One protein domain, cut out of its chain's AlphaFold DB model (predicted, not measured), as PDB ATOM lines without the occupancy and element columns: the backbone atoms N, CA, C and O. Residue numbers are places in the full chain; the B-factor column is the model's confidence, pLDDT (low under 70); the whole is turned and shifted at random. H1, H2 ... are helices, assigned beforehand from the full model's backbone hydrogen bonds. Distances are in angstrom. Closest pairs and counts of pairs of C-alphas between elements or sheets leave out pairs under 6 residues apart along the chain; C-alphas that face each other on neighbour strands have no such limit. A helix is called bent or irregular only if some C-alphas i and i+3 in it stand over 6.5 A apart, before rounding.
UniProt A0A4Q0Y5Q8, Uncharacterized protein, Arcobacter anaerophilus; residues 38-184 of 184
ATOM      1  N   ILE A  38      76.234 134.003  69.348       95.88
ATOM      2  CA  ILE A  38      75.135 134.809  69.895       95.88
ATOM      3  C   ILE A  38      74.523 134.107  71.114       95.88
ATOM      4  O   ILE A  38      74.478 134.702  72.184       95.88
ATOM      5  N   ASP A  39      74.126 132.837  70.979       96.31
ATOM      6  CA  ASP A  39      73.551 132.032  72.070       96.31
ATOM      7  C   ASP A  39      74.462 131.999  73.309       96.31
ATOM      8  O   ASP A  39      74.023 132.263  74.430       96.31
ATOM      9  N   LEU A  40      75.754 131.744  73.101       95.81
ATOM     10  CA  LEU A  40      76.756 131.657  74.159       95.81
ATOM     11  C   LEU A  40      76.956 132.997  74.880       95.81
ATOM     12  O   LEU A  40      76.975 133.023  76.113       95.81
ATOM     13  N   ILE A  41      77.072 134.109  74.144       96.31
ATOM     14  CA  ILE A  41      77.216 135.443  74.747       96.31
ATOM     15  C   ILE A  41      75.949 135.825  75.506       96.31
ATOM     16  O   ILE A  41      76.047 136.269  76.648       96.31
ATOM     17  N   THR A  42      74.769 135.595  74.923       98.00
ATOM     18  CA  THR A  42      73.484 135.859  75.579       98.00
ATOM     19  C   THR A  42      73.383 135.115  76.905       98.00
ATOM     20  O   THR A  42      73.079 135.726  77.930       98.00
ATOM     21  N   LYS A  43      73.685 133.810  76.913       98.38
ATOM     22  CA  LYS A  43      73.695 132.997  78.136       98.38
ATOM     23  C   LYS A  43      74.643 133.574  79.177       98.38
ATOM     24  O   LYS A  43      74.250 133.789  80.322       98.38
ATOM     25  N   TYR A  44      75.885 133.829  78.776       98.56
ATOM     26  CA  TYR A  44      76.920 134.306  79.685       98.56
ATOM     27  C   TYR A  44      76.557 135.659  80.306       98.56
ATOM     28  O   TYR A  44      76.651 135.807  81.523       98.56
ATOM     29  N   GLU A  45      76.109 136.620  79.496       98.19
ATOM     30  CA  GLU A  45      75.684 137.937  79.975       98.19
ATOM     31  C   GLU A  45      74.536 137.835  80.976       98.19
ATOM     32  O   GLU A  45      74.594 138.437  82.049       98.19
ATOM     33  N   LEU A  46      73.497 137.063  80.652       98.44
ATOM     34  CA  LEU A  46      72.337 136.943  81.525       98.44
ATOM     35  C   LEU A  46      72.715 136.307  82.858       98.44
ATOM     36  O   LEU A  46      72.368 136.846  83.908       98.44
ATOM     37  N   TYR A  47      73.477 135.211  82.850       98.69
ATOM     38  CA  TYR A  47      73.951 134.621  84.099       98.69
ATOM     39  C   TYR A  47      74.823 135.591  84.896       98.69
ATOM     40  O   TYR A  47      74.693 135.645  86.117       98.69
ATOM     41  N   TYR A  48      75.669 136.376  84.231       98.69
ATOM     42  CA  TYR A  48      76.500 137.388  84.874       98.69
ATOM     43  C   TYR A  48      75.644 138.463  85.565       98.69
ATOM     44  O   TYR A  48      75.763 138.658  86.776       98.69
ATOM     45  N   HIS A  49      74.720 139.102  84.842       97.81
ATOM     46  CA  HIS A  49      73.897 140.186  85.387       97.81
ATOM     47  C   HIS A  49      72.883 139.720  86.434       97.81
ATOM     48  O   HIS A  49      72.685 140.405  87.436       97.81
ATOM     49  N   ILE A  50      72.289 138.538  86.260       98.12
ATOM     50  CA  ILE A  50      71.391 137.951  87.263       98.12
ATOM     51  C   ILE A  50      72.165 137.639  88.552       98.12
ATOM     52  O   ILE A  50      71.665 137.894  89.647       98.12
ATOM     53  N   SER A  51      73.400 137.141  88.438       98.38
ATOM     54  CA  SER A  51      74.260 136.895  89.603       98.38
ATOM     55  C   SER A  51      74.612 138.194  90.325       98.38
ATOM     56  O   SER A  51      74.480 138.262  91.543       98.38
ATOM     57  N   LEU A  52      74.990 139.240  89.582       97.81
ATOM     58  CA  LEU A  52      75.252 140.581  90.114       97.81
ATOM     59  C   LEU A  52      74.060 141.162  90.865       97.81
ATOM     60  O   LEU A  52      74.221 141.630  91.991       97.81
ATOM     61  N   GLY A  53      72.870 141.095  90.264       97.19
ATOM     62  CA  GLY A  53      71.639 141.546  90.905       97.19
ATOM     63  C   GLY A  53      71.371 140.800  92.208       97.19
ATOM     64  O   GLY A  53      71.034 141.421  93.212       97.19
ATOM     65  N   ASN A  54      71.604 139.484  92.221       97.25
ATOM     66  CA  ASN A  54      71.460 138.678  93.427       97.25
ATOM     67  C   ASN A  54      72.484 139.055  94.510       97.25
ATOM     68  O   ASN A  54      72.098 139.194  95.665       97.25
ATOM     69  N   TYR A  55      73.762 139.256  94.169       97.56
ATOM     70  CA  TYR A  55      74.773 139.663  95.155       97.56
ATOM     71  C   TYR A  55      74.448 141.019  95.778       97.56
ATOM     72  O   TYR A  55      74.424 141.130  97.002       97.56
ATOM     73  N   ALA A  56      74.135 142.016  94.946       96.69
ATOM     74  CA  ALA A  56      73.766 143.344  95.416       96.69
ATOM     75  C   ALA A  56      72.529 143.282  96.329       96.69
ATOM     76  O   ALA A  56      72.571 143.785  97.455       96.69
ATOM     77  N   PHE A  57      71.476 142.577  95.899       96.31
ATOM     78  CA  PHE A  57      70.258 142.428  96.693       96.31
ATOM     79  C   PHE A  57      70.502 141.723  98.023       96.31
ATOM     80  O   PHE A  57      70.027 142.185  99.049       96.31
ATOM     81  N   GLU A  58      71.270 140.639  98.055       94.31
ATOM     82  CA  GLU A  58      71.560 139.930  99.305       94.31
ATOM     83  C   GLU A  58      72.360 140.767 100.310       94.31
ATOM     84  O   GLU A  58      72.253 140.536 101.514       94.31
ATOM     85  N   THR A  59      73.186 141.705  99.835       93.88
ATOM     86  CA  THR A  59      73.990 142.576 100.709       93.88
ATOM     87  C   THR A  59      73.230 143.792 101.232       93.88
ATOM     88  O   THR A  59      73.604 144.325 102.273       93.88
ATOM     89  N   ILE A  60      72.174 144.215 100.532       93.88
ATOM     90  CA  ILE A  60      71.427 145.451 100.812       93.88
ATOM     91  C   ILE A  60      70.036 145.147 101.385       93.88
ATOM     92  O   ILE A  60      69.584 145.809 102.311       93.88
ATOM     93  N   LEU A  61      69.376 144.108 100.867       92.50
ATOM     94  CA  LEU A  61      68.027 143.640 101.216       92.50
ATOM     95  C   LEU A  61      66.897 144.645 100.937       92.50
ATOM     96  O   LEU A  61      65.769 144.446 101.385       92.50
ATOM     97  N   ASP A  62      67.179 145.672 100.135       95.88
ATOM     98  CA  ASP A  62      66.226 146.662  99.637       95.88
ATOM     99  C   ASP A  62      66.353 146.815  98.113       95.88
ATOM    100  O   ASP A  62      67.455 146.908  97.570       95.88
ATOM    101  N   LEU A  63      65.224 146.811  97.398       91.62
ATOM    102  CA  LEU A  63      65.202 146.810  95.928       91.62
ATOM    103  C   LEU A  63      65.622 148.153  95.315       91.62
ATOM    104  O   LEU A  63      66.269 148.172  94.260       91.62
ATOM    105  N   GLU A  64      65.248 149.269  95.939       94.69
ATOM    106  CA  GLU A  64      65.570 150.599  95.427       94.69
ATOM    107  C   GLU A  64      67.068 150.870  95.589       94.69
ATOM    108  O   GLU A  64      67.744 151.259  94.633       94.69
ATOM    109  N   GLU A  65      67.608 150.584  96.773       95.19
ATOM    110  CA  GLU A  65      69.037 150.696  97.059       95.19
ATOM    111  C   GLU A  65      69.865 149.705  96.235       95.19
ATOM    112  O   GLU A  65      70.917 150.076  95.719       95.19
ATOM    113  N   THR A  66      69.366 148.485  95.999       95.50
ATOM    114  CA  THR A  66      70.012 147.527  95.083       95.50
ATOM    115  C   THR A  66      70.152 148.109  93.683       95.50
ATOM    116  O   THR A  66      71.211 148.009  93.064       95.50
ATOM    117  N   THR A  67      69.096 148.747  93.175       94.31
ATOM    118  CA  THR A  67      69.116 149.356  91.841       94.31
ATOM    119  C   THR A  67      70.139 150.489  91.771       94.31
ATOM    120  O   THR A  67      70.918 150.545  90.819       94.31
ATOM    121  N   LYS A  68      70.188 151.349  92.798       95.44
ATOM    122  CA  LYS A  68      71.191 152.422  92.907       95.44
ATOM    123  C   LYS A  68      72.608 151.854  92.962       95.44
ATOM    124  O   LYS A  68      73.450 152.257  92.165       95.44
ATOM    125  N   LYS A  69      72.849 150.841  93.800       94.88
ATOM    126  CA  LYS A  69      74.154 150.177  93.915       94.88
ATOM    127  C   LYS A  69      74.612 149.595  92.582       94.88
ATOM    128  O   LYS A  69      75.752 149.792  92.187       94.88
ATOM    129  N   LEU A  70      73.736 148.898  91.859       95.88
ATOM    130  CA  LEU A  70      74.084 148.327  90.554       95.88
ATOM    131  C   LEU A  70      74.464 149.412  89.533       95.88
ATOM    132  O   LEU A  70      75.410 149.220  88.770       95.88
ATOM    133  N   GLN A  71      73.766 150.551  89.544       94.69
ATOM    134  CA  GLN A  71      74.104 151.703  88.701       94.69
ATOM    135  C   GLN A  71      75.457 152.318  89.082       94.69
ATOM    136  O   GLN A  71      76.240 152.647  88.197       94.69
ATOM    137  N   GLU A  72      75.751 152.438  90.378       95.31
ATOM    138  CA  GLU A  72      77.022 152.966  90.886       95.31
ATOM    139  C   GLU A  72      78.207 152.050  90.573       95.31
ATOM    140  O   GLU A  72      79.266 152.525  90.157       95.31
ATOM    141  N   LEU A  73      78.035 150.736  90.746       95.44
ATOM    142  CA  LEU A  73      79.065 149.750  90.425       95.44
ATOM    143  C   LEU A  73      79.354 149.718  88.918       95.44
ATOM    144  O   LEU A  73      80.497 149.477  88.530       95.44
ATOM    145  N   ASN A  74      78.336 149.976  88.082       95.44
ATOM    146  CA  ASN A  74      78.432 150.068  86.621       95.44
ATOM    147  C   ASN A  74      79.215 148.896  85.993       95.44
ATOM    148  O   ASN A  74      80.115 149.074  85.169       95.44
ATOM    149  N   LEU A  75      78.895 147.680  86.438       96.31
ATOM    150  CA  LEU A  75      79.574 146.456  86.024       96.31
ATOM    151  C   LEU A  75      78.846 145.811  84.847       96.31
ATOM    152  O   LEU A  75      77.652 145.521  84.917       96.31
ATOM    153  N   TYR A  76      79.589 145.523  83.786       94.12
ATOM    154  CA  TYR A  76      79.081 144.881  82.579       94.12
ATOM    155  C   TYR A  76      80.120 143.928  81.997       94.12
ATOM    156  O   TYR A  76      81.322 144.103  82.198       94.12
ATOM    157  N   VAL A  77      79.649 142.928  81.256       93.88
ATOM    158  CA  VAL A  77      80.506 142.025  80.490       93.88
ATOM    159  C   VAL A  77      80.392 142.364  79.010       93.88
ATOM    160  O   VAL A  77      79.296 142.534  78.487       93.88
ATOM    161  N   THR A  78      81.525 142.489  78.322       91.88
ATOM    162  CA  THR A  78      81.522 142.684  76.867       91.88
ATOM    163  C   THR A  78      81.464 141.339  76.133       91.88
ATOM    164  O   THR A  78      81.900 140.322  76.685       91.88
ATOM    165  N   PRO A  79      81.021 141.309  74.861       90.38
ATOM    166  CA  PRO A  79      81.055 140.105  74.027       90.38
ATOM    167  C   PRO A  79      82.419 139.410  74.000       90.38
ATOM    168  O   PRO A  79      82.495 138.196  74.178       90.38
ATOM    169  N   ASP A  80      83.507 140.171  73.848       88.69
ATOM    170  CA  ASP A  80      84.873 139.638  73.876       88.69
ATOM    171  C   ASP A  80      85.209 138.955  75.209       88.69
ATOM    172  O   ASP A  80      85.780 137.864  75.219       88.69
ATOM    173  N   MET A  81      84.846 139.571  76.340       91.69
ATOM    174  CA  MET A  81      85.093 139.002  77.669       91.69
ATOM    175  C   MET A  81      84.277 137.728  77.895       91.69
ATOM    176  O   MET A  81      84.806 136.749  78.429       91.69
ATOM    177  N   ALA A  82      83.005 137.730  77.488       94.44
ATOM    178  CA  ALA A  82      82.133 136.566  77.569       94.44
ATOM    179  C   ALA A  82      82.717 135.404  76.755       94.44
ATOM    180  O   ALA A  82      82.980 134.333  77.303       94.44
ATOM    181  N   LEU A  83      83.025 135.639  75.477       91.25
ATOM    182  CA  LEU A  83      83.593 134.626  74.590       91.25
ATOM    183  C   LEU A  83      84.924 134.083  75.089       91.25
ATOM    184  O   LEU A  83      85.110 132.872  75.114       91.25
ATOM    185  N   PHE A  84      85.829 134.946  75.543       90.06
ATOM    186  CA  PHE A  84      87.104 134.504  76.101       90.06
ATOM    187  C   PHE A  84      86.919 133.529  77.272       90.06
ATOM    188  O   PHE A  84      87.585 132.496  77.340       90.06
ATOM    189  N   ASN A  85      85.986 133.818  78.181       93.06
ATOM    190  CA  ASN A  85      85.688 132.923  79.299       93.06
ATOM    191  C   ASN A  85      85.037 131.608  78.843       93.06
ATOM    192  O   ASN A  85      85.344 130.553  79.396       93.06
ATOM    193  N   ILE A  86      84.157 131.661  77.844       92.62
ATOM    194  CA  ILE A  86      83.476 130.483  77.293       92.62
ATOM    195  C   ILE A  86      84.465 129.575  76.563       92.62
ATOM    196  O   ILE A  86      84.443 128.364  76.763       92.62
ATOM    197  N   TYR A  87      85.374 130.133  75.767       88.06
ATOM    198  CA  TYR A  87      86.377 129.330  75.074       88.06
ATOM    199  C   TYR A  87      87.390 128.717  76.028       88.06
ATOM    200  O   TYR A  87      87.740 127.563  75.826       88.06
ATOM    201  N   LYS A  88      87.752 129.399  77.122       87.88
ATOM    202  CA  LYS A  88      88.522 128.769  78.204       87.88
ATOM    203  C   LYS A  88      87.804 127.574  78.820       87.88
ATOM    204  O   LYS A  88      88.432 126.554  79.058       87.88
ATOM    205  N   ILE A  89      86.492 127.674  79.060       91.50
ATOM    206  CA  ILE A  89      85.705 126.523  79.530       91.50
ATOM    207  C   ILE A  89      85.792 125.378  78.522       91.50
ATOM    208  O   ILE A  89      86.048 124.247  78.914       91.50
ATOM    209  N   ILE A  90      85.561 125.665  77.239       88.31
ATOM    210  CA  ILE A  90      85.577 124.645  76.187       88.31
ATOM    211  C   ILE A  90      86.961 124.001  76.110       88.31
ATOM    212  O   ILE A  90      87.044 122.783  76.164       88.31
ATOM    213  N   GLU A  91      88.032 124.787  76.066       85.06
ATOM    214  CA  GLU A  91      89.420 124.317  76.043       85.06
ATOM    215  C   GLU A  91      89.747 123.420  77.249       85.06
ATOM    216  O   GLU A  91      90.245 122.308  77.076       85.06
ATOM    217  N   GLU A  92      89.388 123.845  78.466       88.00
ATOM    218  CA  GLU A  92      89.589 123.078  79.705       88.00
ATOM    219  C   GLU A  92      88.803 121.748  79.723       88.00
ATOM    220  O   GLU A  92      89.136 120.845  80.495       88.00
ATOM    221  N   LYS A  93      87.740 121.630  78.914       86.94
ATOM    222  CA  LYS A  93      86.728 120.564  79.004       86.94
ATOM    223  C   LYS A  93      86.521 119.764  77.719       86.94
ATOM    224  O   LYS A  93      85.716 118.837  77.716       86.94
ATOM    225  N   ILE A  94      87.249 120.060  76.644       80.81
ATOM    226  CA  ILE A  94      87.025 119.490  75.303       80.81
ATOM    227  C   ILE A  94      87.189 117.965  75.243       80.81
ATOM    228  O   ILE A  94      86.587 117.308  74.402       80.81
ATOM    229  N   GLY A  95      87.952 117.383  76.173       76.62
ATOM    230  CA  GLY A  95      88.102 115.932  76.315       76.62
ATOM    231  C   GLY A  95      86.996 115.238  77.125       76.62
ATOM    232  O   GLY A  95      86.994 114.009  77.218       76.62
ATOM    233  N   GLU A  96      86.072 115.981  77.740       84.31
ATOM    234  CA  GLU A  96      84.978 115.407  78.525       84.31
ATOM    235  C   GLU A  96      83.836 114.942  77.609       84.31
ATOM    236  O   GLU A  96      83.275 115.716  76.835       84.31
ATOM    237  N   LYS A  97      83.446 113.665  77.730       78.31
ATOM    238  CA  LYS A  97      82.406 113.041  76.885       78.31
ATOM    239  C   LYS A  97      81.048 113.748  76.942       78.31
ATOM    240  O   LYS A  97      80.273 113.638  75.999       78.31
ATOM    241  N   ASP A  98      80.766 114.446  78.037       84.31
ATOM    242  CA  ASP A  98      79.493 115.119  78.284       84.31
ATOM    243  C   ASP A  98      79.608 116.653  78.237       84.31
ATOM    244  O   ASP A  98      78.705 117.339  78.716       84.31
ATOM    245  N   LEU A  99      80.672 117.211  77.630       86.06
ATOM    246  CA  LEU A  99      80.850 118.666  77.507       86.06
ATOM    247  C   LEU A  99      79.590 119.348  76.971       86.06
ATOM    248  O   LEU A  99      79.113 120.299  77.574       86.06
ATOM    249  N   GLU A 100      79.015 118.860  75.870       83.88
ATOM    250  CA  GLU A 100      77.822 119.481  75.281       83.88
ATOM    251  C   GLU A 100      76.634 119.532  76.245       83.88
ATOM    252  O   GLU A 100      75.914 120.527  76.267       83.88
ATOM    253  N   LYS A 101      76.451 118.492  77.066       87.00
ATOM    254  CA  LYS A 101      75.354 118.426  78.040       87.00
ATOM    255  C   LYS A 101      75.590 119.355  79.228       87.00
ATOM    256  O   LYS A 101      74.634 119.896  79.770       87.00
ATOM    257  N   ASN A 102      76.853 119.550  79.606       92.12
ATOM    258  CA  ASN A 102      77.235 120.295  80.805       92.12
ATOM    259  C   ASN A 102      77.704 121.729  80.509       92.12
ATOM    260  O   ASN A 102      77.953 122.500  81.435       92.12
ATOM    261  N   LEU A 103      77.831 122.117  79.237       92.12
ATOM    262  CA  LEU A 103      78.405 123.404  78.844       92.12
ATOM    263  C   LEU A 103      77.642 124.580  79.456       92.12
ATOM    264  O   LEU A 103      78.260 125.512  79.966       92.12
ATOM    265  N   GLU A 104      76.311 124.527  79.453       94.75
ATOM    266  CA  GLU A 104      75.480 125.568  80.062       94.75
ATOM    267  C   GLU A 104      75.739 125.703  81.567       94.75
ATOM    268  O   GLU A 104      75.864 126.813  82.082       94.75
ATOM    269  N   GLU A 105      75.909 124.582  82.270       95.62
ATOM    270  CA  GLU A 105      76.256 124.573  83.689       95.62
ATOM    271  C   GLU A 105      77.617 125.238  83.932       95.62
ATOM    272  O   GLU A 105      77.748 126.086  84.822       95.62
ATOM    273  N   TYR A 106      78.621 124.910  83.117       95.69
ATOM    274  CA  TYR A 106      79.948 125.514  83.217       95.69
ATOM    275  C   TYR A 106      79.923 127.015  82.927       95.69
ATOM    276  O   TYR A 106      80.552 127.787  83.653       95.69
ATOM    277  N   ILE A 107      79.163 127.440  81.914       97.44
ATOM    278  CA  ILE A 107      78.962 128.851  81.572       97.44
ATOM    279  C   ILE A 107      78.299 129.586  82.736       97.44
ATOM    280  O   ILE A 107      78.827 130.600  83.190       97.44
ATOM    281  N   ARG A 108      77.200 129.045  83.271       97.81
ATOM    282  CA  ARG A 108      76.474 129.606  84.417       97.81
ATOM    283  C   ARG A 108      77.384 129.778  85.631       97.81
ATOM    284  O   ARG A 108      77.437 130.865  86.207       97.81
ATOM    285  N   LYS A 109      78.151 128.743  85.997       97.94
ATOM    286  CA  LYS A 109      79.119 128.801  87.108       97.94
ATOM    287  C   LYS A 109      80.204 129.845  86.865       97.94
ATOM    288  O   LYS A 109      80.509 130.630  87.760       97.94
ATOM    289  N   ARG A 110      80.792 129.873  85.666       97.94
ATOM    290  CA  ARG A 110      81.866 130.817  85.325       97.94
ATOM    291  C   ARG A 110      81.375 132.260  85.340       97.94
ATOM    292  O   ARG A 110      82.073 133.105  85.888       97.94
ATOM    293  N   ALA A 111      80.199 132.529  84.781       98.56
ATOM    294  CA  ALA A 111      79.590 133.855  84.772       98.56
ATOM    295  C   ALA A 111      79.267 134.338  86.196       98.56
ATOM    296  O   ALA A 111      79.595 135.470  86.540       98.56
ATOM    297  N   ALA A 112      78.729 133.464  87.055       98.62
ATOM    298  CA  ALA A 112      78.482 133.783  88.462       98.62
ATOM    299  C   ALA A 112      79.780 134.082  89.233       98.62
ATOM    300  O   ALA A 112      79.863 135.069  89.958       98.62
ATOM    301  N   LEU A 113      80.832 133.278  89.040       98.50
ATOM    302  CA  LEU A 113      82.140 133.521  89.664       98.50
ATOM    303  C   LEU A 113      82.796 134.818  89.174       98.50
ATOM    304  O   LEU A 113      83.429 135.517  89.962       98.50
ATOM    305  N   HIS A 114      82.644 135.137  87.889       98.31
ATOM    306  CA  HIS A 114      83.120 136.392  87.312       98.31
ATOM    307  C   HIS A 114      82.387 137.588  87.936       98.31
ATOM    308  O   HIS A 114      83.036 138.479  88.478       98.31
ATOM    309  N   ALA A 115      81.053 137.540  87.971       98.50
ATOM    310  CA  ALA A 115      80.211 138.542  88.617       98.50
ATOM    311  C   ALA A 115      80.566 138.736  90.099       98.50
ATOM    312  O   ALA A 115      80.653 139.868  90.565       98.50
ATOM    313  N   LEU A 116      80.822 137.648  90.835       98.56
ATOM    314  CA  LEU A 116      81.228 137.703  92.240       98.56
ATOM    315  C   LEU A 116      82.568 138.423  92.413       98.56
ATOM    316  O   LEU A 116      82.692 139.293  93.272       98.56
ATOM    317  N   SER A 117      83.562 138.065  91.596       97.75
ATOM    318  CA  SER A 117      84.884 138.694  91.628       97.75
ATOM    319  C   SER A 117      84.797 140.191  91.333       97.75
ATOM    320  O   SER A 117      85.474 140.984  91.987       97.75
ATOM    321  N   ASP A 118      83.980 140.585  90.358       98.00
ATOM    322  CA  ASP A 118      83.802 141.991  90.004       98.00
ATOM    323  C   ASP A 118      83.044 142.763  91.077       98.00
ATOM    324  O   ASP A 118      83.500 143.831  91.482       98.00
ATOM    325  N   PHE A 119      81.958 142.193  91.602       98.06
ATOM    326  CA  PHE A 119      81.173 142.779  92.684       98.06
ATOM    327  C   PHE A 119      82.030 143.046  93.926       98.06
ATOM    328  O   PHE A 119      82.105 144.179  94.391       98.06
ATOM    329  N   VAL A 120      82.750 142.033  94.417       97.44
ATOM    330  CA  VAL A 120      83.598 142.143  95.618       97.44
ATOM    331  C   VAL A 120      84.738 143.145  95.420       97.44
ATOM    332  O   VAL A 120      85.130 143.840  96.356       97.44
ATOM    333  N   ARG A 121      85.294 143.228  94.207       96.62
ATOM    334  CA  ARG A 121      86.371 144.170  93.882       96.62
ATOM    335  C   ARG A 121      85.873 145.612  93.778       96.62
ATOM    336  O   ARG A 121      86.611 146.529  94.140       96.62
ATOM    337  N   ALA A 122      84.678 145.813  93.231       96.56
ATOM    338  CA  ALA A 122      84.109 147.134  92.999       96.56
ATOM    339  C   ALA A 122      83.435 147.711  94.255       96.56
ATOM    340  O   ALA A 122      83.543 148.913  94.501       96.56
ATOM    341  N   ASP A 123      82.802 146.870  95.074       95.06
ATOM    342  CA  ASP A 123      82.134 147.293  96.300       95.06
ATOM    343  C   ASP A 123      83.120 147.451  97.467       95.06
ATOM    344  O   ASP A 123      83.366 146.543  98.262       95.06
ATOM    345  N   LYS A 124      83.680 148.656  97.583       92.06
ATOM    346  CA  LYS A 124      84.624 149.015  98.653       92.06
ATOM    347  C   LYS A 124      83.986 149.057 100.043       92.06
ATOM    348  O   LYS A 124      84.717 149.061 101.032       92.06
ATOM    349  N   GLU A 125      82.661 149.114 100.120       92.31
ATOM    350  CA  GLU A 125      81.904 149.200 101.371       92.31
ATOM    351  C   GLU A 125      81.476 147.819 101.880       92.31
ATOM    352  O   GLU A 125      80.983 147.696 103.002       92.31
ATOM    353  N   LEU A 126      81.709 146.765 101.087       94.25
ATOM    354  CA  LEU A 126      81.351 145.399 101.437       94.25
ATOM    355  C   LEU A 126      82.123 144.914 102.672       94.25
ATOM    356  O   LEU A 126      83.284 144.487 102.617       94.25
ATOM    357  N   VAL A 127      81.439 144.915 103.814       91.75
ATOM    358  CA  VAL A 127      81.981 144.403 105.072       91.75
ATOM    359  C   VAL A 127      82.195 142.894 104.966       91.75
ATOM    360  O   VAL A 127      81.315 142.137 104.568       91.75
ATOM    361  N   GLY A 128      83.389 142.432 105.347       93.81
ATOM    362  CA  GLY A 128      83.705 141.003 105.314       93.81
ATOM    363  C   GLY A 128      83.859 140.428 103.901       93.81
ATOM    364  O   GLY A 128      83.737 139.214 103.744       93.81
ATOM    365  N   ALA A 129      84.180 141.260 102.902       94.94
ATOM    366  CA  ALA A 129      84.391 140.901 101.494       94.94
ATOM    367  C   ALA A 129      85.047 139.523 101.260       94.94
ATOM    368  O   ALA A 129      84.496 138.687 100.551       94.94
ATOM    369  N   LYS A 130      86.180 139.229 101.920       95.25
ATOM    370  CA  LYS A 130      86.882 137.935 101.777       95.25
ATOM    371  C   LYS A 130      86.049 136.734 102.240       95.25
ATOM    372  O   LYS A 130      86.120 135.663 101.642       95.25
ATOM    373  N   TYR A 131      85.306 136.887 103.336       96.31
ATOM    374  CA  TYR A 131      84.430 135.832 103.846       96.31
ATOM    375  C   TYR A 131      83.220 135.647 102.928       96.31
ATOM    376  O   TYR A 131      82.895 134.513 102.574       96.31
ATOM    377  N   TYR A 132      82.611 136.755 102.496       96.81
ATOM    378  CA  TYR A 132      81.500 136.749 101.548       96.81
ATOM    379  C   TYR A 132      81.886 136.045 100.239       96.81
ATOM    380  O   TYR A 132      81.232 135.082  99.842       96.81
ATOM    381  N   GLU A 133      83.004 136.444  99.628       97.56
ATOM    382  CA  GLU A 133      83.524 135.846  98.396       97.56
ATOM    383  C   GLU A 133      83.752 134.338  98.553       97.56
ATOM    384  O   GLU A 133      83.283 133.542  97.738       97.56
ATOM    385  N   LYS A 134      84.423 133.920  99.635       97.81
ATOM    386  CA  LYS A 134      84.674 132.500  99.905       97.81
ATOM    387  C   LYS A 134      83.369 131.710 100.034       97.81
ATOM    388  O   LYS A 134      83.246 130.649  99.423       97.81
ATOM    389  N   SER A 135      82.408 132.227 100.799       97.38
ATOM    390  CA  SER A 135      81.108 131.584 101.009       97.38
ATOM    391  C   SER A 135      80.328 131.446  99.699       97.38
ATOM    392  O   SER A 135      79.857 130.356  99.369       97.38
ATOM    393  N   LYS A 136      80.246 132.514  98.896       98.00
ATOM    394  CA  LYS A 136      79.532 132.479  97.612       98.00
ATOM    395  C   LYS A 136      80.207 131.572  96.595       98.00
ATOM    396  O   LYS A 136      79.518 130.808  95.925       98.00
ATOM    397  N   LYS A 137      81.539 131.570  96.536       98.06
ATOM    398  CA  LYS A 137      82.299 130.653  95.681       98.06
ATOM    399  C   LYS A 137      81.968 129.190  95.981       98.06
ATOM    400  O   LYS A 137      81.738 128.422  95.052       98.06
ATOM    401  N   GLU A 138      81.894 128.810  97.253       97.88
ATOM    402  CA  GLU A 138      81.518 127.451  97.654       97.88
ATOM    403  C   GLU A 138      80.085 127.092  97.230       97.88
ATOM    404  O   GLU A 138      79.848 126.011  96.693       97.88
ATOM    405  N   ILE A 139      79.130 128.008  97.405       97.50
ATOM    406  CA  ILE A 139      77.729 127.803  97.005       97.50
ATOM    407  C   ILE A 139      77.605 127.616  95.482       97.50
ATOM    408  O   ILE A 139      76.874 126.731  95.034       97.50
ATOM    409  N   ILE A 140      78.335 128.407  94.688       97.81
ATOM    410  CA  ILE A 140      78.343 128.320  93.216       97.81
ATOM    411  C   ILE A 140      78.933 126.990  92.746       97.81
ATOM    412  O   ILE A 140      78.345 126.317  91.902       97.81
ATOM    413  N   LEU A 141      80.082 126.593  93.300       95.19
ATOM    414  CA  LEU A 141      80.756 125.352  92.913       95.19
ATOM    415  C   LEU A 141      79.938 124.104  93.272       95.19
ATOM    416  O   LEU A 141      80.021 123.110  92.556       95.19
ATOM    417  N   ASN A 142      79.118 124.185  94.322       95.69
ATOM    418  CA  ASN A 142      78.216 123.121  94.766       95.69
ATOM    419  C   ASN A 142      76.811 123.175  94.129       95.69
ATOM    420  O   ASN A 142      75.905 122.521  94.639       95.69
ATOM    421  N   ASP A 143      76.599 123.974  93.076       92.88
ATOM    422  CA  ASP A 143      75.312 124.115  92.366       92.88
ATOM    423  C   ASP A 143      74.125 124.606  93.203       92.88
ATOM    424  O   ASP A 143      72.968 124.440  92.827       92.88
ATOM    425  N   LYS A 144      74.388 125.290  94.318       95.31
ATOM    426  CA  LYS A 144      73.340 125.799  95.219       95.31
ATOM    427  C   LYS A 144      73.006 127.273  95.005       95.31
ATOM    428  O   LYS A 144      72.187 127.823  95.731       95.31
ATOM    429  N   PHE A 145      73.670 127.928  94.055       96.69
ATOM    430  CA  PHE A 145      73.560 129.374  93.868       96.69
ATOM    431  C   PHE A 145      72.328 129.795  93.060       96.69
ATOM    432  O   PHE A 145      71.661 130.760  93.412       96.69
ATOM    433  N   PHE A 146      72.034 129.096  91.965       95.56
ATOM    434  CA  PHE A 146      71.045 129.558  90.994       95.56
ATOM    435  C   PHE A 146      69.654 129.029  91.348       95.56
ATOM    436  O   PHE A 146      69.406 127.828  91.262       95.56
ATOM    437  N   SER A 147      68.769 129.927  91.779       95.69
ATOM    438  CA  SER A 147      67.407 129.598  92.215       95.69
ATOM    439  C   SER A 147      66.400 129.563  91.056       95.69
ATOM    440  O   SER A 147      66.679 130.053  89.961       95.69
ATOM    441  N   GLU A 148      65.188 129.055  91.311       95.88
ATOM    442  CA  GLU A 148      64.105 129.069  90.311       95.88
ATOM    443  C   GLU A 148      63.720 130.500  89.904       95.88
ATOM    444  O   GLU A 148      63.486 130.770  88.732       95.88
ATOM    445  N   ASN A 149      63.752 131.461  90.834       94.81
ATOM    446  CA  ASN A 149      63.485 132.867  90.511       94.81
ATOM    447  C   ASN A 149      64.536 133.447  89.552       94.81
ATOM    448  O   ASN A 149      64.200 134.202  88.641       94.81
ATOM    449  N   MET A 150      65.809 133.076  89.727       97.25
ATOM    450  CA  MET A 150      66.882 133.482  88.812       97.25
ATOM    451  C   MET A 150      66.701 132.851  87.430       97.25
ATOM    452  O   MET A 150      66.946 133.506  86.421       97.25
ATOM    453  N   LYS A 151      66.212 131.610  87.374       96.75
ATOM    454  CA  LYS A 151      65.869 130.931  86.124       96.75
ATOM    455  C   LYS A 151      64.693 131.594  85.401       96.75
ATOM    456  O   LYS A 151      64.801 131.852  84.210       96.75
ATOM    457  N   ILE A 152      63.633 131.979  86.112       97.31
ATOM    458  CA  ILE A 152      62.519 132.750  85.531       97.31
ATOM    459  C   ILE A 152      63.022 134.092  84.972       97.31
ATOM    460  O   ILE A 152      62.635 134.513  83.879       97.31
ATOM    461  N   ASN A 153      63.927 134.766  85.692       95.81
ATOM    462  CA  ASN A 153      64.536 136.011  85.221       95.81
ATOM    463  C   ASN A 153      65.357 135.781  83.938       95.81
ATOM    464  O   ASN A 153      65.220 136.528  82.971       95.81
ATOM    465  N   PHE A 154      66.133 134.699  83.886       98.12
ATOM    466  CA  PHE A 154      66.858 134.296  82.685       98.12
ATOM    467  C   PHE A 154      65.914 134.076  81.495       98.12
ATOM    468  O   PHE A 154      66.090 134.699  80.450       98.12
ATOM    469  N   GLU A 155      64.884 133.244  81.660       97.88
ATOM    470  CA  GLU A 155      63.946 132.885  80.588       97.88
ATOM    471  C   GLU A 155      63.180 134.104  80.056       97.88
ATOM    472  O   GLU A 155      63.030 134.268  78.845       97.88
ATOM    473  N   SER A 156      62.748 134.998  80.948       97.62
ATOM    474  CA  SER A 156      62.006 136.210  80.570       97.62
ATOM    475  C   SER A 156      62.848 137.242  79.815       97.62
ATOM    476  O   SER A 156      62.298 138.009  79.022       97.62
ATOM    477  N   ASN A 157      64.168 137.254  80.016       97.75
ATOM    478  CA  ASN A 157      65.070 138.194  79.346       97.75
ATOM    479  C   ASN A 157      65.805 137.593  78.142       97.75
ATOM    480  O   ASN A 157      66.318 138.347  77.313       97.75
ATOM    481  N   TYR A 158      65.812 136.264  77.999       98.31
ATOM    482  CA  TYR A 158      66.594 135.561  76.982       98.31
ATOM    483  C   TYR A 158      66.378 136.095  75.568       98.31
ATOM    484  O   TYR A 158      67.329 136.520  74.910       98.31
ATOM    485  N   GLN A 159      65.123 136.114  75.114       98.12
ATOM    486  CA  GLN A 159      64.794 136.452  73.732       98.12
ATOM    487  C   GLN A 159      65.237 137.875  73.369       98.12
ATOM    488  O   GLN A 159      65.858 138.087  72.330       98.12
ATOM    489  N   LYS A 160      64.984 138.842  74.254       97.69
ATOM    490  CA  LYS A 160      65.354 140.245  74.038       97.69
ATOM    491  C   LYS A 160      66.874 140.423  73.962       97.69
ATOM    492  O   LYS A 160      67.367 141.134  73.087       97.69
ATOM    493  N   THR A 161      67.626 139.776  74.853       96.75
ATOM    494  CA  THR A 161      69.097 139.846  74.850       96.75
ATOM    495  C   THR A 161      69.690 139.111  73.644       96.75
ATOM    496  O   THR A 161      70.660 139.577  73.046       96.75
ATOM    497  N   TYR A 162      69.089 137.996  73.226       97.69
ATOM    498  CA  TYR A 162      69.471 137.283  72.005       97.69
ATOM    499  C   TYR A 162      69.271 138.141  70.750       97.69
ATOM    500  O   TYR A 162      70.150 138.210  69.889       97.69
ATOM    501  N   GLU A 163      68.133 138.829  70.639       97.00
ATOM    502  CA  GLU A 163      67.838 139.744  69.530       97.00
ATOM    503  C   GLU A 163      68.814 140.920  69.488       97.00
ATOM    504  O   GLU A 163      69.345 141.238  68.422       97.00
ATOM    505  N   HIS A 164      69.122 141.510  70.648       95.25
ATOM    506  CA  HIS A 164      70.133 142.559  70.764       95.25
ATOM    507  C   HIS A 164      71.477 142.116  70.167       95.25
ATOM    508  O   HIS A 164      72.022 142.783  69.282       95.25
ATOM    509  N   TYR A 165      71.978 140.945  70.565       95.50
ATOM    510  CA  TYR A 165      73.229 140.423  70.019       95.50
ATOM    511  C   TYR A 165      73.133 139.969  68.572       95.50
ATOM    512  O   TYR A 165      74.091 140.122  67.816       95.50
ATOM    513  N   SER A 166      71.968 139.500  68.143       94.38
ATOM    514  CA  SER A 166      71.709 139.195  66.739       94.38
ATOM    515  C   SER A 166      71.800 140.427  65.839       94.38
ATOM    516  O   SER A 166      72.049 140.264  64.647       94.38
ATOM    517  N   MET A 167      71.637 141.642  66.365       92.62
ATOM    518  CA  MET A 167      71.855 142.878  65.605       92.62
ATOM    519  C   MET A 167      73.316 143.344  65.630       92.62
ATOM    520  O   MET A 167      73.799 143.892  64.641       92.62
ATOM    521  N   LEU A 168      74.024 143.129  66.741       90.31
ATOM    522  CA  LEU A 168      75.400 143.608  66.923       90.31
ATOM    523  C   LEU A 168      76.460 142.680  66.318       90.31
ATOM    524  O   LEU A 168      77.455 143.145  65.762       90.31
ATOM    525  N   ILE A 169      76.267 141.367  66.429       89.88
ATOM    526  CA  ILE A 169      77.247 140.363  66.011       89.88
ATOM    527  C   ILE A 169      77.076 140.114  64.517       89.88
ATOM    528  O   ILE A 169      76.162 139.412  64.087       89.88
ATOM    529  N   ASN A 170      77.949 140.697  63.704       88.75
ATOM    530  CA  ASN A 170      77.987 140.483  62.257       88.75
ATOM    531  C   ASN A 170      79.059 139.453  61.868       88.75
ATOM    532  O   ASN A 170      79.854 139.017  62.701       88.75
ATOM    533  N   ASP A 171      79.092 139.073  60.592       86.38
ATOM    534  CA  ASP A 171      80.033 138.062  60.097       86.38
ATOM    535  C   ASP A 171      81.494 138.485  60.298       86.38
ATOM    536  O   ASP A 171      82.317 137.675  60.707       86.38
ATOM    537  N   LYS A 172      81.798 139.782  60.159       87.00
ATOM    538  CA  LYS A 172      83.137 140.324  60.429       87.00
ATOM    539  C   LYS A 172      83.570 140.117  61.884       87.00
ATOM    540  O   LYS A 172      84.732 139.826  62.148       87.00
ATOM    541  N   PHE A 173      82.658 140.276  62.844       85.62
ATOM    542  CA  PHE A 173      82.945 139.971  64.245       85.62
ATOM    543  C   PHE A 173      83.267 138.482  64.418       85.62
ATOM    544  O   PHE A 173      84.245 138.138  65.077       85.62
ATOM    545  N   VAL A 174      82.483 137.605  63.788       84.44
ATOM    546  CA  VAL A 174      82.688 136.150  63.845       84.44
ATOM    547  C   VAL A 174      84.038 135.753  63.247       84.44
ATOM    548  O   VAL A 174      84.776 135.010  63.887       84.44
ATOM    549  N   GLU A 175      84.396 136.289  62.081       85.06
ATOM    550  CA  GLU A 175      85.701 136.073  61.442       85.06
ATOM    551  C   GLU A 175      86.854 136.516  62.352       85.06
ATOM    552  O   GLU A 175      87.816 135.774  62.548       85.06
ATOM    553  N   ASN A 176      86.741 137.691  62.982       83.62
ATOM    554  CA  ASN A 176      87.758 138.175  63.918       83.62
ATOM    555  C   ASN A 176      87.935 137.235  65.118       83.62
ATOM    556  O   ASN A 176      89.062 136.987  65.544       83.62
ATOM    557  N   ILE A 177      86.837 136.718  65.674       79.62
ATOM    558  CA  ILE A 177      86.878 135.758  66.782       79.62
ATOM    559  C   ILE A 177      87.523 134.445  66.335       79.62
ATOM    560  O   ILE A 177      88.403 133.937  67.026       79.62
ATOM    561  N   GLN A 178      87.133 133.927  65.171       78.75
ATOM    562  CA  GLN A 178      87.695 132.702  64.606       78.75
ATOM    563  C   GLN A 178      89.208 132.818  64.409       78.75
ATOM    564  O   GLN A 178      89.935 131.942  64.867       78.75
ATOM    565  N   ASN A 179      89.688 133.916  63.822       80.31
ATOM    566  CA  ASN A 179      91.121 134.135  63.620       80.31
ATOM    567  C   ASN A 179      91.871 134.194  64.957       80.31
ATOM    568  O   ASN A 179      92.855 133.489  65.144       80.31
ATOM    569  N   ARG A 180      91.357 134.938  65.947       75.25
ATOM    570  CA  ARG A 180      92.006 135.065  67.268       75.25
ATOM    571  C   ARG A 180      92.105 133.753  68.044       75.25
ATOM    572  O   ARG A 180      92.950 133.656  68.930       75.25
ATOM    573  N   ILE A 181      91.216 132.800  67.783       69.06
ATOM    574  CA  ILE A 181      91.176 131.505  68.474       69.06
ATOM    575  C   ILE A 181      91.991 130.456  67.726       69.06
ATOM    576  O   ILE A 181      92.657 129.653  68.364       69.06
ATOM    577  N   LEU A 182      91.943 130.459  66.393       67.12
ATOM    578  CA  LEU A 182      92.638 129.476  65.558       67.12
ATOM    579  C   LEU A 182      94.126 129.799  65.342       67.12
ATOM    580  O   LEU A 182      94.869 128.925  64.906       67.12
ATOM    581  N   GLU A 183      94.552 131.038  65.604       62.09
ATOM    582  CA  GLU A 183      95.956 131.475  65.520       62.09
ATOM    583  C   GLU A 183      96.735 131.336  66.848       62.09
ATOM    584  O   GLU A 183      97.910 131.707  66.895       62.09
ATOM    585  N   GLN A 184      96.104 130.828  67.917       51.56
ATOM    586  CA  GLN A 184      96.766 130.473  69.186       51.56
ATOM    587  C   GLN A 184      97.320 129.047  69.143       51.56
ATOM    588  O   GLN A 184      98.414 128.844  69.720       51.56
TER     589      GLN A 184
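AT A GLANCE: This is residues 38 to 184 of the 184 residues of an uncharacterized protein of Arcobacter anaerophilus (UniProt A0A4Q0Y5Q8). Look first for H4, the longest helix by residues, which crosses H1 as an X to make the core; H5 folds back beside H4 as a hairpin. Round H1 pack H2, H3 and the two arms of the bent helix H6, while H7 touches no helix. The printed part has 147 residues with seven named helices, H1 to H7 in chain order, and no named strand; the class is all helix. It is compact, with a radius of gyration of the C-alphas of 16.1 A, and spans 44 by 33 by 28 A.

IN THESE COORDINATES: Find C-alpha 99 at (80.850, 118.666, 77.507); from there H4, residues 99 to 122, runs 32.6 A. It is irregular, C-alphas 101 and 104 being 7.4 A apart, with a kink of 28 degrees near residue 106. H1, residues 38 to 60, runs 32.9 A from C-alpha 38 at (75.135, 134.809, 69.895). H2 is residues 63 to 73, H3 79 to 93 and H5 129 to 141. H6, residues 148 to 168, was assigned as one helix by its hydrogen bonds but is bent, C-alphas 156 and 159 being 7.4 A apart; its arms are H6a, 148 to 156, and H6b, 159 to 168. H7 is residues 171 to 182.

HOW THE PARTS SIT: H4 touches the hub H1 at Ala 111 and Tyr 48, closest C-alphas 4.7 A apart, at a steep tilt of 42 degrees. The hairpin H4 and H5 has a shallow tilt of 8 degrees, closest C-alphas Val 120 and Ala 129, 6.1 A. Every O i to N i+4 pair is within hydrogen-bond range except in H4, with 18 of 20.

THE WHOLE: The printed part has no cut and no long link. Residues 181 to 184 have pLDDT under 70.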